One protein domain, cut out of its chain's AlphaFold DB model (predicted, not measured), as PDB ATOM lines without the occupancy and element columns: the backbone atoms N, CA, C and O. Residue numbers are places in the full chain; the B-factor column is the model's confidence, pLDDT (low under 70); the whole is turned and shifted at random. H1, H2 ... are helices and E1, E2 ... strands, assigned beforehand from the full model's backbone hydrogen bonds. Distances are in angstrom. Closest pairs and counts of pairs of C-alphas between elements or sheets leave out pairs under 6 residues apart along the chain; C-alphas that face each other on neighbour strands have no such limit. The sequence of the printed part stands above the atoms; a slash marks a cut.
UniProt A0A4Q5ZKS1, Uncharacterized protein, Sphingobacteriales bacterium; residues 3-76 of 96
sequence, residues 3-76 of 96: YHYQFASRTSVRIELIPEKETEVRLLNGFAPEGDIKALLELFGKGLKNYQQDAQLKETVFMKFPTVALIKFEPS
ATOM      1  N   TYR A   3      36.636  39.508 -33.242       97.81
ATOM      2  CA  TYR A   3      36.987  40.376 -34.353       97.81
ATOM      3  C   TYR A   3      35.828  41.326 -34.617       97.81
ATOM      4  O   TYR A   3      34.682  40.891 -34.738       97.81
ATOM      5  N   HIS A   4      36.129  42.615 -34.712       98.00
ATOM      6  CA  HIS A   4      35.199  43.609 -35.230       98.00
ATOM      7  C   HIS A   4      35.656  44.042 -36.624       98.00
ATOM      8  O   HIS A   4      36.841  44.303 -36.845       98.00
ATOM      9  N   TYR A   5      34.714  44.082 -37.567       98.00
ATOM     10  CA  TYR A   5      34.977  44.333 -38.979       98.00
ATOM     11  C   TYR A   5      34.325  45.635 -39.418       98.00
ATOM     12  O   TYR A   5      33.139  45.853 -39.187       98.00
ATOM     13  N   GLN A   6      35.083  46.463 -40.127       97.75
ATOM     14  CA  GLN A   6      34.549  47.616 -40.834       97.75
ATOM     15  C   GLN A   6      34.954  47.515 -42.302       97.75
ATOM     16  O   GLN A   6      36.141  47.488 -42.640       97.75
ATOM     17  N   PHE A   7      33.953  47.426 -43.177       95.69
ATOM     18  CA  PHE A   7      34.163  47.430 -44.621       95.69
ATOM     19  C   PHE A   7      34.898  48.710 -45.034       95.69
ATOM     20  O   PHE A   7      34.479  49.808 -44.670       95.69
ATOM     21  N   ALA A   8      35.987  48.561 -45.792       95.25
ATOM     22  CA  ALA A   8      36.723  49.682 -46.371       95.25
ATOM     23  C   ALA A   8      36.604  49.683 -47.902       95.25
ATOM     24  O   ALA A   8      36.303  50.714 -48.499       95.25
ATOM     25  N   SER A   9      36.797  48.528 -48.545       94.50
ATOM     26  CA  SER A   9      36.551  48.338 -49.979       94.50
ATOM     27  C   SER A   9      36.336  46.857 -50.317       94.50
ATOM     28  O   SER A   9      36.364  45.988 -49.448       94.50
ATOM     29  N   ARG A  10      36.167  46.533 -51.606       92.81
ATOM     30  CA  ARG A  10      36.046  45.136 -52.073       92.81
ATOM     31  C   ARG A  10      37.278  44.274 -51.777       92.81
ATOM     32  O   ARG A  10      37.154  43.057 -51.719       92.81
ATOM     33  N   THR A  11      38.445  44.891 -51.617       96.00
ATOM     34  CA  THR A  11      39.737  44.222 -51.393       96.00
ATOM     35  C   THR A  11      40.425  44.737 -50.131       96.00
ATOM     36  O   THR A  11      41.635  44.581 -49.964       96.00
ATOM     37  N   SER A  12      39.679  45.403 -49.242       96.81
ATOM     38  CA  SER A  12      40.207  45.844 -47.957       96.81
ATOM     39  C   SER A  12      39.161  45.868 -46.850       96.81
ATOM     40  O   SER A  12      37.998  46.216 -47.055       96.81
ATOM     41  N   VAL A  13      39.594  45.515 -45.644       98.12
ATOM     42  CA  VAL A  13      38.758  45.498 -44.442       98.12
ATOM     43  C   VAL A  13      39.565  46.021 -43.263       98.12
ATOM     44  O   VAL A  13      40.733  45.669 -43.093       98.12
ATOM     45  N   ARG A  14      38.956  46.873 -42.439       98.44
ATOM     46  CA  ARG A  14      39.506  47.214 -41.127       98.44
ATOM     47  C   ARG A  14      39.107  46.119 -40.148       98.44
ATOM     48  O   ARG A  14      37.919  45.844 -39.988       98.44
ATOM     49  N   ILE A  15      40.099  45.531 -39.494       98.38
ATOM     50  CA  ILE A  15      39.913  44.526 -38.450       98.38
ATOM     51  C   ILE A  15      40.384  45.116 -37.126       98.38
ATOM     52  O   ILE A  15      41.465  45.702 -37.041       98.38
ATOM     53  N   GLU A  16      39.567  44.943 -36.096       98.44
ATOM     54  CA  GLU A  16      39.902  45.244 -34.711       98.44
ATOM     55  C   GLU A  16      39.872  43.957 -33.878       98.44
ATOM     56  O   GLU A  16      38.879  43.225 -33.873       98.44
ATOM     57  N   LEU A  17      40.991  43.674 -33.209       98.12
ATOM     58  CA  LEU A  17      41.164  42.566 -32.278       98.12
ATOM     59  C   LEU A  17      40.626  42.981 -30.908       98.12
ATOM     60  O   LEU A  17      41.162  43.893 -30.277       98.12
ATOM     61  N   ILE A  18      39.588  42.292 -30.440       97.62
ATOM     62  CA  ILE A  18      38.958  42.559 -29.146       97.62
ATOM     63  C   ILE A  18      39.285  41.385 -28.213       97.62
ATOM     64  O   ILE A  18      38.723  40.294 -28.390       97.62
ATOM     65  N   PRO A  19      40.212  41.551 -27.250       96.94
ATOM     66  CA  PRO A  19      40.505  40.506 -26.280       96.94
ATOM     67  C   PRO A  19      39.301  40.294 -25.355       96.94
ATOM     68  O   PRO A  19      38.660  41.245 -24.916       96.94
ATOM     69  N   GLU A  20      39.002  39.037 -25.049       97.25
ATOM     70  CA  GLU A  20      37.888  38.644 -24.171       97.25
ATOM     71  C   GLU A  20      38.368  38.040 -22.851       97.25
ATOM     72  O   GLU A  20      37.592  37.881 -21.913       97.25
ATOM     73  N   LYS A  21      39.648  37.666 -22.787       97.19
ATOM     74  CA  LYS A  21      40.277  37.033 -21.627       97.19
ATOM     75  C   LYS A  21      41.573  37.745 -21.289       97.19
ATOM     76  O   LYS A  21      42.261  38.252 -22.175       97.19
ATOM     77  N   GLU A  22      41.962  37.703 -20.021       96.88
ATOM     78  CA  GLU A  22      43.191  38.346 -19.547       96.88
ATOM     79  C   GLU A  22      44.446  37.836 -20.277       96.88
ATOM     80  O   GLU A  22      45.337  38.612 -20.613       96.88
ATOM     81  N   THR A  23      44.494  36.545 -20.616       96.88
ATOM     82  CA  THR A  23      45.589  35.956 -21.401       96.88
ATOM     83  C   THR A  23      45.746  36.604 -22.776       96.88
ATOM     84  O   THR A  23      46.861  36.755 -23.263       96.88
ATOM     85  N   GLU A  24      44.643  37.016 -23.403       96.62
ATOM     86  CA  GLU A  24      44.645  37.679 -24.712       96.62
ATOM     87  C   GLU A  24      45.074  39.141 -24.590       96.62
ATOM     88  O   GLU A  24      45.801  39.632 -25.449       96.62
ATOM     89  N   VAL A  25      44.687  39.814 -23.502       96.69
ATOM     90  CA  VAL A  25      45.172  41.165 -23.177       96.69
ATOM     91  C   VAL A  25      46.689  41.147 -23.002       96.69
ATOM     92  O   VAL A  25      47.389  41.945 -23.619       96.69
ATOM     93  N   ARG A  26      47.209  40.202 -22.208       96.12
ATOM     94  CA  ARG A  26      48.655  40.040 -21.989       96.12
ATOM     95  C   ARG A  26      49.395  39.724 -23.288       96.12
ATOM     96  O   ARG A  26      50.443  40.310 -23.532       96.12
ATOM     97  N   LEU A  27      48.834  38.851 -24.129       95.50
ATOM     98  CA  LEU A  27      49.386  38.546 -25.451       95.50
ATOM     99  C   LEU A  27      49.480  39.805 -26.322       95.50
ATOM    100  O   LEU A  27      50.540  40.077 -26.875       95.50
ATOM    101  N   LEU A  28      48.393  40.576 -26.430       95.44
ATOM    102  CA  LEU A  28      48.372  41.783 -27.254       95.44
ATOM    103  C   LEU A  28      49.345  42.847 -26.732       95.44
ATOM    104  O   LEU A  28      50.078  43.426 -27.525       95.44
ATOM    105  N   ASN A  29      49.418  43.046 -25.416       94.88
ATOM    106  CA  ASN A  29      50.359  43.986 -24.797       94.88
ATOM    107  C   ASN A  29      51.832  43.576 -24.962       94.88
ATOM    108  O   ASN A  29      52.714  44.410 -24.782       94.88
ATOM    109  N   GLY A  30      52.103  42.305 -25.274       94.69
ATOM    110  CA  GLY A  30      53.453  41.803 -25.522       94.69
ATOM    111  C   GLY A  30      54.002  42.131 -26.912       94.69
ATOM    112  O   GLY A  30      55.196  41.953 -27.140       94.69
ATOM    113  N   PHE A  31      53.168  42.600 -27.846       95.75
ATOM    114  CA  PHE A  31      53.643  43.010 -29.164       95.75
ATOM    115  C   PHE A  31      54.247  44.415 -29.121       95.75
ATOM    116  O   PHE A  31      53.682  45.326 -28.519       95.75
ATOM    117  N   ALA A  32      55.359  44.595 -29.833       93.56
ATOM    118  CA  ALA A  32      56.015  45.881 -30.050       93.56
ATOM    119  C   ALA A  32      56.146  46.157 -31.562       93.56
ATOM    120  O   ALA A  32      56.365  45.201 -32.311       93.56
ATOM    121  N   PRO A  33      56.022  47.418 -32.025       87.12
ATOM    122  CA  PRO A  33      56.117  47.756 -33.449       87.12
ATOM    123  C   PRO A  33      57.441  47.337 -34.100       87.12
ATOM    124  O   PRO A  33      57.453  46.928 -35.258       87.12
ATOM    125  N   GLU A  34      58.541  47.408 -33.352       88.88
ATOM    126  CA  GLU A  34      59.894  47.058 -33.798       88.88
ATOM    127  C   GLU A  34      60.242  45.571 -33.569       88.88
ATOM    128  O   GLU A  34      61.352  45.139 -33.876       88.88
ATOM    129  N   GLY A  35      59.320  44.792 -32.993       89.12
ATOM    130  CA  GLY A  35      59.529  43.389 -32.632       89.12
ATOM    131  C   GLY A  35      59.120  42.389 -33.717       89.12
ATOM    132  O   GLY A  35      58.668  42.744 -34.806       89.12
ATOM    133  N   ASP A  36      59.233  41.096 -33.397       90.69
ATOM    134  CA  ASP A  36      58.659  40.039 -34.233       90.69
ATOM    135  C   ASP A  36      57.125  40.073 -34.145       90.69
ATOM    136  O   ASP A  36      56.511  39.650 -33.161       90.69
ATOM    137  N   ILE A  37      56.501  40.587 -35.204       93.69
ATOM    138  CA  ILE A  37      55.046  40.699 -35.321       93.69
ATOM    139  C   ILE A  37      54.407  39.514 -36.053       93.69
ATOM    140  O   ILE A  37      53.212  39.568 -36.351       93.69
ATOM    141  N   LYS A  38      55.137  38.431 -36.355       94.38
ATOM    142  CA  LYS A  38      54.594  37.298 -37.126       94.38
ATOM    143  C   LYS A  38      53.339  36.709 -36.480       94.38
ATOM    144  O   LYS A  38      52.329  36.533 -37.156       94.38
ATOM    145  N   ALA A  39      53.370  36.484 -35.166       94.81
ATOM    146  CA  ALA A  39      52.212  35.981 -34.427       94.81
ATOM    147  C   ALA A  39      51.026  36.964 -34.459       94.81
ATOM    148  O   ALA A  39      49.873  36.540 -34.538       94.81
ATOM    149  N   LEU A  40      51.284  38.277 -34.461       96.62
ATOM    150  CA  LEU A  40      50.236  39.288 -34.602       96.62
ATOM    151  C   LEU A  40      49.605  39.243 -35.999       96.62
ATOM    152  O   LEU A  40      48.381  39.235 -36.127       96.62
ATOM    153  N   LEU A  41      50.424  39.144 -37.048       96.31
ATOM    154  CA  LEU A  41      49.948  39.000 -38.426       96.31
ATOM    155  C   LEU A  41      49.126  37.717 -38.614       96.31
ATOM    156  O   LEU A  41      48.122  37.733 -39.325       96.31
ATOM    157  N   GLU A  42      49.476  36.623 -37.932       96.25
ATOM    158  CA  GLU A  42      48.669  35.398 -37.920       96.25
ATOM    159  C   GLU A  42      47.289  35.604 -37.272       96.25
ATOM    160  O   GLU A  42      46.299  35.048 -37.758       96.25
ATOM    161  N   LEU A  43      47.184  36.424 -36.217       97.19
ATOM    162  CA  LEU A  43      45.893  36.772 -35.607       97.19
ATOM    163  C   LEU A  43      45.007  37.551 -36.584       97.19
ATOM    164  O   LEU A  43      43.821  37.228 -36.716       97.19
ATOM    165  N   PHE A  44      45.575  38.518 -37.311       97.44
ATOM    166  CA  PHE A  44      44.860  39.243 -38.368       97.44
ATOM    167  C   PHE A  44      44.503  38.343 -39.552       97.44
ATOM    168  O   PHE A  44      43.392  38.438 -40.072       97.44
ATOM    169  N   GLY A  45      45.383  37.418 -39.936       96.44
ATOM    170  CA  GLY A  45      45.110  36.425 -40.974       96.44
ATOM    171  C   GLY A  45      43.935  35.508 -40.621       96.44
ATOM    172  O   GLY A  45      43.085  35.242 -41.472       96.44
ATOM    173  N   LYS A  46      43.827  35.071 -39.359       95.94
ATOM    174  CA  LYS A  46      42.650  34.334 -38.858       95.94
ATOM    175  C   LYS A  46      41.384  35.192 -38.927       95.94
ATOM    176  O   LYS A  46      40.365  34.732 -39.436       95.94
ATOM    177  N   GLY A  47      41.470  36.451 -38.492       96.25
ATOM    178  CA  GLY A  47      40.366  37.407 -38.588       96.25
ATOM    179  C   GLY A  47      39.885  37.620 -40.024       96.25
ATOM    180  O   GLY A  47      38.677  37.636 -40.261       96.25
ATOM    181  N   LEU A  48      40.812  37.722 -40.981       96.50
ATOM    182  CA  LEU A  48      40.509  37.870 -42.404       96.50
ATOM    183  C   LEU A  48      39.793  36.638 -42.966       96.50
ATOM    184  O   LEU A  48      38.803  36.801 -43.671       96.50
ATOM    185  N   LYS A  49      40.242  35.423 -42.630       94.81
ATOM    186  CA  LYS A  49      39.590  34.179 -43.083       94.81
ATOM    187  C   LYS A  49      38.148  34.053 -42.590       94.81
ATOM    188  O   LYS A  49      37.311  33.527 -43.316       94.81
ATOM    189  N   ASN A  50      37.860  34.555 -41.389       94.38
ATOM    190  CA  ASN A  50      36.501  34.608 -40.847       94.38
ATOM    191  C   ASN A  50      35.619  35.639 -41.574       94.38
ATOM    192  O   ASN A  50      34.411  35.449 -41.663       94.38
ATOM    193  N   TYR A  51      36.212  36.727 -42.076       94.31
ATOM    194  CA  TYR A  51      35.503  37.770 -42.823       94.31
ATOM    195  C   TYR A  51      35.238  37.372 -44.279       94.31
ATOM    196  O   TYR A  51      34.130  37.529 -44.783       94.31
ATOM    197  N   GLN A  52      36.263  36.855 -44.952       92.69
ATOM    198  CA  GLN A  52      36.227  36.438 -46.347       92.69
ATOM    199  C   GLN A  52      36.993  35.121 -46.464       92.69
ATOM    200  O   GLN A  52      38.226  35.084 -46.400       92.69
ATOM    201  N   GLN A  53      36.249  34.031 -46.648       91.31
ATOM    202  CA  GLN A  53      36.838  32.715 -46.853       91.31
ATOM    203  C   GLN A  53      37.758  32.730 -48.085       91.31
ATOM    204  O   GLN A  53      37.487  33.411 -49.075       91.31
ATOM    205  N   ASP A  54      38.876  32.010 -47.993       88.25
ATOM    206  CA  ASP A  54      39.906  31.904 -49.037       88.25
ATOM    207  C   ASP A  54      40.554  33.236 -49.462       88.25
ATOM    208  O   ASP A  54      41.219  33.307 -50.499       88.25
ATOM    209  N   ALA A  55      40.406  34.302 -48.670       91.62
ATOM    210  CA  ALA A  55      41.129  35.544 -48.903       91.62
ATOM    211  C   ALA A  55      42.628  35.375 -48.630       91.62
ATOM    212  O   ALA A  55      43.046  34.840 -47.597       91.62
ATOM    213  N   GLN A  56      43.446  35.891 -49.545       92.75
ATOM    214  CA  GLN A  56      44.889  35.970 -49.361       92.75
ATOM    215  C   GLN A  56      45.259  37.347 -48.817       92.75
ATOM    216  O   GLN A  56      45.037  38.361 -49.480       92.75
ATOM    217  N   LEU A  57      45.832  37.378 -47.612       94.44
ATOM    218  CA  LEU A  57      46.373  38.596 -47.013       94.44
ATOM    219  C   LEU A  57      47.551  39.096 -47.862       94.44
ATOM    220  O   LEU A  57      48.486  38.340 -48.120       94.44
ATOM    221  N   LYS A  58      47.498  40.357 -48.298       96.12
ATOM    222  CA  LYS A  58      48.566  41.001 -49.081       96.12
ATOM    223  C   LYS A  58      49.348  42.009 -48.268       96.12
ATOM    224  O   LYS A  58      50.566  42.053 -48.349       96.12
ATOM    225  N   GLU A  59      48.634  42.820 -47.500       96.50
ATOM    226  CA  GLU A  59      49.230  43.919 -46.755       96.50
ATOM    227  C   GLU A  59      48.448  44.150 -45.464       96.50
ATOM    228  O   GLU A  59      47.221  44.009 -45.430       96.50
ATOM    229  N   THR A  60      49.166  44.511 -44.406       97.31
ATOM    230  CA  THR A  60      48.605  44.890 -43.106       97.31
ATOM    231  C   THR A  60      49.144  46.262 -42.742       97.31
ATOM    232  O   THR A  60      50.346  46.419 -42.557       97.31
ATOM    233  N   VAL A  61      48.259  47.251 -42.636       96.81
ATOM    234  CA  VAL A  61      48.613  48.620 -42.242       96.81
ATOM    235  C   VAL A  61      47.976  48.912 -40.891       96.81
ATOM    236  O   VAL A  61      46.753  49.002 -40.779       96.81
ATOM    237  N   PHE A  62      48.788  49.041 -39.845       97.06
ATOM    238  CA  PHE A  62      48.289  49.315 -38.499       97.06
ATOM    239  C   PHE A  62      47.774  50.753 -38.385       97.06
ATOM    240  O   PHE A  62      48.509  51.706 -38.613       97.06
ATOM    241  N   MET A  63      46.506  50.902 -37.995       96.31
ATOM    242  CA  MET A  63      45.904  52.200 -37.657       96.31
ATOM    243  C   MET A  63      46.019  52.491 -36.160       96.31
ATOM    244  O   MET A  63      46.123  53.642 -35.751       96.31
ATOM    245  N   LYS A  64      46.004  51.435 -35.340       97.06
ATOM    246  CA  LYS A  64      46.308  51.481 -33.911       97.06
ATOM    247  C   LYS A  64      47.010  50.184 -33.545       97.06
ATOM    248  O   LYS A  64      46.372  49.139 -33.446       97.06
ATOM    249  N   PHE A  65      48.324  50.234 -33.385       96.00
ATOM    250  CA  PHE A  65      49.089  49.057 -32.999       96.00
ATOM    251  C   PHE A  65      48.783  48.665 -31.539       96.00
ATOM    252  O   PHE A  65      48.641  49.558 -30.701       96.00
ATOM    253  N   PRO A  66      48.678  47.368 -31.200       96.75
ATOM    254  CA  PRO A  66      48.633  46.198 -32.088       96.75
ATOM    255  C   PRO A  66      47.204  45.801 -32.504       96.75
ATOM    256  O   PRO A  66      47.015  44.820 -33.217       96.75
ATOM    257  N   THR A  67      46.176  46.508 -32.034       97.56
ATOM    258  CA  THR A  67      44.799  45.994 -32.023       97.56
ATOM    259  C   THR A  67      43.981  46.303 -33.270       97.56
ATOM    260  O   THR A  67      42.991  45.621 -33.511       97.56
ATOM    261  N   VAL A  68      44.353  47.299 -34.076       98.06
ATOM    262  CA  VAL A  68      43.564  47.743 -35.232       98.06
ATOM    263  C   VAL A  68      44.442  47.883 -36.467       98.06
ATOM    264  O   VAL A  68      45.376  48.692 -36.492       98.06
ATOM    265  N   ALA A  69      44.075  47.175 -37.531       98.38
ATOM    266  CA  ALA A  69      44.754  47.260 -38.816       98.38
ATOM    267  C   ALA A  69      43.774  47.294 -39.993       98.38
ATOM    268  O   ALA A  69      42.689  46.709 -39.956       98.38
ATOM    269  N   LEU A  70      44.177  47.993 -41.049       98.38
ATOM    270  CA  LEU A  70      43.587  47.900 -42.371       98.38
ATOM    271  C   LEU A  70      44.284  46.760 -43.116       98.38
ATOM    272  O   LEU A  70      45.486  46.814 -43.375       98.38
ATOM    273  N   ILE A  71      43.520  45.731 -43.457       98.06
ATOM    274  CA  ILE A  71      44.002  44.556 -44.174       98.06
ATOM    275  C   ILE A  71      43.631  44.705 -45.640       98.06
ATOM    276  O   ILE A  71      42.446  44.825 -45.962       98.06
ATOM    277  N   LYS A  72      44.626  44.673 -46.528       97.69
ATOM    278  CA  LYS A  72      44.401  44.519 -47.969       97.69
ATOM    279  C   LYS A  72      44.513  43.047 -48.329       97.69
ATOM    280  O   LYS A  72      45.441  42.359 -47.891       97.69
ATOM    281  N   PHE A  73      43.569  42.565 -49.121       96.56
ATOM    282  CA  PHE A  73      43.478  41.159 -49.473       96.56
ATOM    283  C   PHE A  73      43.031  40.965 -50.917       96.56
ATOM    284  O   PHE A  73      42.333  41.799 -51.491       96.56
ATOM    285  N   GLU A  74      43.400  39.823 -51.484       94.50
ATOM    286  CA  GLU A  74      42.821  39.343 -52.735       94.50
ATOM    287  C   GLU A  74      41.749  38.294 -52.423       94.50
ATOM    288  O   GLU A  74      42.059  37.283 -51.782       94.50
ATOM    289  N   PRO A  75      40.488  38.506 -52.839       86.19
ATOM    290  CA  PRO A  75      39.490  37.452 -52.786       86.19
ATOM    291  C   PRO A  75      39.881  36.353 -53.780       86.19
ATOM    292  O   PRO A  75      40.198  36.639 -54.938       86.19
ATOM    293  N   SER A  76      39.850  35.091 -53.352       79.19
ATOM    294  CA  SER A  76      40.019  33.984 -54.292       79.19
ATOM    295  C   SER A  76      38.919  34.041 -55.359       79.19
ATOM    296  O   SER A  76      37.747  34.261 -55.045       79.19
TER     297      SER A  76
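Overview. This is residues 3 to 76 of the 96 residues of an uncharacterized protein of Sphingobacteriales bacterium (UniProt A0A4Q5ZKS1). A strongly twisted sheet of four strands curls round one helix, H2, on one face, in two layers; residues 20 to 26, with much of the short helix H1, stick out. The compact printed part has 74 residues, ordered E1 E2 H1 H2 E3 E4, class mixed, radius of gyration of the C-alphas 11.9 A, spans 33 by 25 by 19 A. The antiparallel sheet runs E1 E2 E4 E3.

Arrangement. E1, residues 3 to 9, and E2, residues 12 to 18, form a hairpin; N 6 and O 14 are 2.9 A apart, within hydrogen-bond range. H1, residues 22 to 29, only grazes the sheet. H2, residues 38 to 51, is on it; its closest C-alphas to E3, residues 56 to 64, are Gly 45 and Leu 57, 6.5 A. E4, residues 68 to 74, forms a hairpin with E3 (N 70 to O 61, 2.8 A) and is antiparallel to E2 (N 71 to O 13, 2.8 A), both within hydrogen-bond range. E2, H1 H2, E3 make a split strand-helix-strand unit, E4 between its strands, with a right-handed crossover. In H1 and H2 every O i to N i+4 pair is within hydrogen-bond range.

Along the chain. E1 begins at C-alpha 3 (36.987, 40.376, -34.353); E4 ends at C-alpha 74 (42.821, 39.343, -52.735). H2 measures 19.9 A and E3 21.9 A from first to last C-alpha; E3 bends by 58 degrees at residue 59.

Size, cuts and confidence. The farthest C-alphas, Glu 22 and Ser 76, are 35.2 A apart. The printed part has no cut and no long link; no printed residue is under 70.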